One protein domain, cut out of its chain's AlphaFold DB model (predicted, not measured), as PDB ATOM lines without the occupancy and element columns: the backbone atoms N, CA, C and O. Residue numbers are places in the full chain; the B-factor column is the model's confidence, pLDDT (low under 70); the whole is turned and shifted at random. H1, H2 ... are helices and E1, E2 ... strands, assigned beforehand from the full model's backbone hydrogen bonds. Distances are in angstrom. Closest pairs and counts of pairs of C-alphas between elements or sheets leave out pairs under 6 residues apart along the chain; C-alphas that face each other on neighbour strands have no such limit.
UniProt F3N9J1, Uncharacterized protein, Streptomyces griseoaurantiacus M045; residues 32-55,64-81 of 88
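Overview. This is residues 32 to 55 and 64 to 81 of the 88 residues of an uncharacterized protein of Streptomyces griseoaurantiacus M045 (UniProt F3N9J1). This is a loose, flat piece in two parts: a long loop runs out from the short helix H1, turns back near Thr 47 and returns as strand E1 toward H1, while beyond a cut in the chain the longer helix H2 lies at the opposite end from H1. The returning arm is tied to the outgoing one by a short antiparallel pairing, residues 44 to 45 with residues 52 to 53 of E1, and residues 74 to 81, of which 74 to 76 belong to H2, stick out. The printed part has 42 residues with two named helices and one named strand, in the order H1, E1, H2. The class is mixed, helices and strands, with under half of the residues in named elements. The whole is loose, with a radius of gyration of the C-alphas of 12.6 A, and spans 34 by 28 by 11 A.

Arrangement. Helix H1, residues 32 to 35, and strand E1, residues 52 to 55, have one pair of C-alphas within 8 A, those of Ile 34 and Pro 55, 7.2 A apart. Their centres are 12.8 A apart. E1 pairs with no named strand. Helix H2, residues 67 to 76, is apart from H1. E1 and H2 are apart too. In H2 every pair of O of residue i and N of residue i+4 is within hydrogen-bond range; H1, with 4 residues, is too short for such a pair, and its one pair of O of residue i and N of residue i+3 is within range.

Along the chain. H1, Arg 32 to Ala 35, begins with C-alpha 32 at (66.514, 107.921, 117.149) and measures 5.1 A from first to last C-alpha. Residues 36 to 51 hold no named element. E1, Ile 52 to Pro 55, begins with C-alpha 52 at (71.317, 125.277, 119.413) and is 9.6 A long. H2, Pro 67 to Arg 76, is 14.2 A long and ends with C-alpha 76 at (64.180, 127.612, 104.158).

Size, cuts and confidence. The C-alphas of Lys 38 and Gly 68, the two farthest apart in the domain, are 34.2 A apart. The link from H1 to E1, 16 residues, is long. Residues 56 to 63 are not printed, and C-alphas 55 and 64 are 14.5 A apart across this cut. The link across the cut, from E1 to H2, has 11 residues in the chain. The mean pLDDT of the printed part is 95.2, and no printed residue is under 70.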
ATOM      1  N   ARG A  32      67.460 109.034 116.998       97.12
ATOM      2  CA  ARG A  32      66.514 107.921 117.149       97.12
ATOM      3  C   ARG A  32      66.225 107.615 118.614       97.12
ATOM      4  O   ARG A  32      65.070 107.424 118.965       97.12
ATOM      5  N   ASP A  33      67.245 107.593 119.463       97.81
ATOM      6  CA  ASP A  33      67.058 107.361 120.894       97.81
ATOM      7  C   ASP A  33      66.245 108.480 121.562       97.81
ATOM      8  O   ASP A  33      65.501 108.210 122.502       97.81
ATOM      9  N   ILE A  34      66.340 109.713 121.061       97.25
ATOM     10  CA  ILE A  34      65.501 110.834 121.499       97.25
ATOM     11  C   ILE A  34      64.045 110.632 121.075       97.25
ATOM     12  O   ILE A  34      63.153 110.737 121.913       97.25
ATOM     13  N   ALA A  35      63.803 110.281 119.810       96.00
ATOM     14  CA  ALA A  35      62.453 110.000 119.316       96.00
ATOM     15  C   ALA A  35      61.800 108.794 120.023       96.00
ATOM     16  O   ALA A  35      60.613 108.809 120.319       96.00
ATOM     17  N   ASP A  36      62.592 107.778 120.379       96.94
ATOM     18  CA  ASP A  36      62.132 106.601 121.128       96.94
ATOM     19  C   ASP A  36      62.015 106.852 122.651       96.94
ATOM     20  O   ASP A  36      61.847 105.900 123.419       96.94
ATOM     21  N   TYR A  37      62.146 108.101 123.118       95.50
ATOM     22  CA  TYR A  37      62.126 108.492 124.539       95.50
ATOM     23  C   TYR A  37      63.176 107.790 125.426       95.50
ATOM     24  O   TYR A  37      63.018 107.702 126.646       95.50
ATOM     25  N   LYS A  38      64.273 107.288 124.849       97.12
ATOM     26  CA  LYS A  38      65.380 106.657 125.595       97.12
ATOM     27  C   LYS A  38      66.348 107.684 126.173       97.12
ATOM     28  O   LYS A  38      66.997 107.417 127.183       97.12
ATOM     29  N   VAL A  39      66.464 108.844 125.526       94.19
ATOM     30  CA  VAL A  39      67.328 109.959 125.928       94.19
ATOM     31  C   VAL A  39      66.530 111.262 125.832       94.19
ATOM     32  O   VAL A  39      65.781 111.456 124.884       94.19
ATOM     33  N   GLY A  40      66.697 112.168 126.797       92.00
ATOM     34  CA  GLY A  40      66.057 113.488 126.794       92.00
ATOM     35  C   GLY A  40      66.986 114.578 127.326       92.00
ATOM     36  O   GLY A  40      68.031 114.277 127.904       92.00
ATOM     37  N   GLY A  41      66.613 115.846 127.123       92.12
ATOM     38  CA  GLY A  41      67.403 117.001 127.574       92.12
ATOM     39  C   GLY A  41      68.725 117.170 126.818       92.12
ATOM     40  O   GLY A  41      69.747 117.514 127.417       92.12
ATOM     41  N   VAL A  42      68.729 116.878 125.516       95.88
ATOM     42  CA  VAL A  42      69.924 116.933 124.666       95.88
ATOM     43  C   VAL A  42      69.946 118.239 123.893       95.88
ATOM     44  O   VAL A  42      69.050 118.509 123.109       95.88
ATOM     45  N   LEU A  43      71.036 118.991 124.021       96.62
ATOM     46  CA  LEU A  43      71.309 120.144 123.167       96.62
ATOM     47  C   LEU A  43      72.459 119.824 122.214       96.62
ATOM     48  O   LEU A  43      73.532 119.385 122.636       96.62
ATOM     49  N   ILE A  44      72.253 120.079 120.924       96.88
ATOM     50  CA  ILE A  44      73.264 119.901 119.879       96.88
ATOM     51  C   ILE A  44      73.659 121.274 119.349       96.88
ATOM     52  O   ILE A  44      72.814 122.086 118.989       96.88
ATOM     53  N   THR A  45      74.959 121.558 119.300       96.75
ATOM     54  CA  THR A  45      75.442 122.900 118.965       96.75
ATOM     55  C   THR A  45      76.823 122.888 118.321       96.75
ATOM     56  O   THR A  45      77.597 121.938 118.477       96.75
ATOM     57  N   ASP A  46      77.149 123.950 117.579       94.00
ATOM     58  CA  ASP A  46      78.520 124.181 117.140       94.00
ATOM     59  C   ASP A  46      79.404 124.597 118.325       94.00
ATOM     60  O   ASP A  46      78.940 125.058 119.363       94.00
ATOM     61  N   THR A  47      80.726 124.499 118.174       93.88
ATOM     62  CA  THR A  47      81.667 124.789 119.273       93.88
ATOM     63  C   THR A  47      81.660 126.249 119.742       93.88
ATOM     64  O   THR A  47      82.411 126.594 120.650       93.88
ATOM     65  N   ARG A  48      80.889 127.125 119.087       93.75
ATOM     66  CA  ARG A  48      80.742 128.544 119.428       93.75
ATOM     67  C   ARG A  48      79.346 128.899 119.946       93.75
ATOM     68  O   ARG A  48      79.108 130.086 120.140       93.75
ATOM     69  N   LEU A  49      78.454 127.922 120.148       91.25
ATOM     70  CA  LEU A  49      77.086 128.141 120.639       91.25
ATOM     71  C   LEU A  49      76.273 129.132 119.790       91.25
ATOM     72  O   LEU A  49      75.471 129.901 120.308       91.25
ATOM     73  N   ARG A  50      76.494 129.151 118.473       93.62
ATOM     74  CA  ARG A  50      75.767 130.039 117.552       93.62
ATOM     75  C   ARG A  50      74.436 129.449 117.118       93.62
ATOM     76  O   ARG A  50      73.558 130.193 116.720       93.62
ATOM     77  N   TYR A  51      74.303 128.131 117.165       93.44
ATOM     78  CA  TYR A  51      73.090 127.414 116.793       93.44
ATOM     79  C   TYR A  51      72.858 126.350 117.849       93.44
ATOM     80  O   TYR A  51      73.757 125.541 118.079       93.44
ATOM     81  N   ILE A  52      71.699 126.351 118.495       97.31
ATOM     82  CA  ILE A  52      71.317 125.277 119.413       97.31
ATOM     83  C   ILE A  52      70.128 124.561 118.798       97.31
ATOM     84  O   ILE A  52      69.125 125.190 118.478       97.31
ATOM     85  N   TYR A  53      70.281 123.261 118.609       96.56
ATOM     86  CA  TYR A  53      69.253 122.351 118.146       96.56
ATOM     87  C   TYR A  53      68.813 121.498 119.336       96.56
ATOM     88  O   TYR A  53      69.653 120.834 119.950       96.56
ATOM     89  N   ASP A  54      67.528 121.565 119.660       96.62
ATOM     90  CA  ASP A  54      66.889 120.879 120.783       96.62
ATOM     91  C   ASP A  54      65.856 119.877 120.234       96.62
ATOM     92  O   ASP A  54      64.696 120.235 120.016       96.62
ATOM     93  N   PRO A  55      66.296 118.661 119.858       96.25
ATOM     94  CA  PRO A  55      65.425 117.644 119.284       96.25
ATOM     95  C   PRO A  55      64.504 116.995 120.316       96.25
ATOM     96  O   PRO A  55      64.891 116.736 121.455       96.25
ATOM     97  N   LEU A  64      68.489 130.564 117.554       96.06
ATOM     98  CA  LEU A  64      69.327 131.330 116.643       96.06
ATOM     99  C   LEU A  64      69.660 132.698 117.247       96.06
ATOM    100  O   LEU A  64      68.814 133.265 117.942       96.06
ATOM    101  N   PRO A  65      70.851 133.263 116.974       95.69
ATOM    102  CA  PRO A  65      71.327 134.462 117.664       95.69
ATOM    103  C   PRO A  65      70.484 135.700 117.368       95.69
ATOM    104  O   PRO A  65      70.426 136.623 118.179       95.69
ATOM    105  N   THR A  66      69.850 135.741 116.193       96.38
ATOM    106  CA  THR A  66      69.066 136.892 115.750       96.38
ATOM    107  C   THR A  66      67.718 136.487 115.151       96.38
ATOM    108  O   THR A  66      67.607 135.436 114.508       96.38
ATOM    109  N   PRO A  67      66.693 137.357 115.252       97.25
ATOM    110  CA  PRO A  67      65.420 137.161 114.563       97.25
ATOM    111  C   PRO A  67      65.575 136.947 113.056       97.25
ATOM    112  O   PRO A  67      64.928 136.068 112.504       97.25
ATOM    113  N   GLY A  68      66.474 137.690 112.404       98.06
ATOM    114  CA  GLY A  68      66.678 137.587 110.958       98.06
ATOM    115  C   GLY A  68      67.340 136.280 110.515       98.06
ATOM    116  O   GLY A  68      67.143 135.855 109.378       98.06
ATOM    117  N   GLU A  69      68.136 135.631 111.366       96.75
ATOM    118  CA  GLU A  69      68.622 134.267 111.110       96.75
ATOM    119  C   GLU A  69      67.517 133.235 111.332       96.75
ATOM    120  O   GLU A  69      67.373 132.327 110.515       96.75
ATOM    121  N   ARG A  70      66.699 133.422 112.375       95.81
ATOM    122  CA  ARG A  70      65.502 132.614 112.646       95.81
ATOM    123  C   ARG A  70      64.507 132.642 111.498       95.81
ATOM    124  O   ARG A  70      64.085 131.579 111.056       95.81
ATOM    125  N   ASP A  71      64.206 133.814 110.956       96.75
ATOM    126  CA  ASP A  71      63.283 133.953 109.828       96.75
ATOM    127  C   ASP A  71      63.836 133.278 108.567       96.75
ATOM    128  O   ASP A  71      63.147 132.476 107.945       96.75
ATOM    129  N   ARG A  72      65.120 133.494 108.246       96.81
ATOM    130  CA  ARG A  72      65.776 132.823 107.108       96.81
ATOM    131  C   ARG A  72      65.785 131.301 107.239       96.81
ATOM    132  O   ARG A  72      65.675 130.608 106.229       96.81
ATOM    133  N   MET A  73      65.970 130.777 108.451       94.75
ATOM    134  CA  MET A  73      65.936 129.336 108.693       94.75
ATOM    135  C   MET A  73      64.513 128.786 108.589       94.75
ATOM    136  O   MET A  73      64.316 127.793 107.895       94.75
ATOM    137  N   ARG A  74      63.526 129.464 109.187       93.94
ATOM    138  CA  ARG A  74      62.101 129.133 109.042       93.94
ATOM    139  C   ARG A  74      61.704 129.059 107.570       93.94
ATOM    140  O   ARG A  74      61.161 128.051 107.144       93.94
ATOM    141  N   ASP A  75      62.011 130.094 106.792       96.31
ATOM    142  CA  ASP A  75      61.582 130.186 105.392       96.31
ATOM    143  C   ASP A  75      62.238 129.103 104.521       96.31
ATOM    144  O   ASP A  75      61.617 128.579 103.600       96.31
ATOM    145  N   ARG A  76      63.483 128.717 104.834       96.94
ATOM    146  CA  ARG A  76      64.180 127.612 104.158       96.94
ATOM    147  C   ARG A  76      63.547 126.247 104.441       96.94
ATOM    148  O   ARG A  76      63.620 125.370 103.587       96.94
ATOM    149  N   HIS A  77      62.986 126.062 105.633       93.81
ATOM    150  CA  HIS A  77      62.425 124.797 106.110       93.81
ATOM    151  C   HIS A  77      60.914 124.913 106.342       93.81
ATOM    152  O   HIS A  77      60.381 124.302 107.263       93.81
ATOM    153  N   ALA A  78      60.220 125.705 105.518       93.38
ATOM    154  CA  ALA A  78      58.793 125.972 105.685       93.38
ATOM    155  C   ALA A  78      57.957 124.681 105.689       93.38
ATOM    156  O   ALA A  78      57.028 124.558 106.482       93.38
ATOM    157  N   ASP A  79      58.355 123.692 104.884       92.81
ATOM    158  CA  ASP A  79      57.697 122.383 104.788       92.81
ATOM    159  C   ASP A  79      57.848 121.518 106.053       92.81
ATOM    160  O   ASP A  79      57.212 120.473 106.162       92.81
ATOM    161  N   TRP A  80      58.718 121.904 106.991       90.25
ATOM    162  CA  TRP A  80      58.944 121.183 108.250       90.25
ATOM    163  C   TRP A  80      58.162 121.782 109.419       90.25
ATOM    164  O   TRP A  80      58.154 121.206 110.503       90.25
ATOM    165  N   LEU A  81      57.539 122.948 109.229       89.81
ATOM    166  CA  LEU A  81      56.760 123.586 110.282       89.81
ATOM    167  C   LEU A  81      55.489 122.783 110.551       89.81
ATOM    168  O   LEU A  81      54.803 122.365 109.617       89.81
TER     169      LEU A  81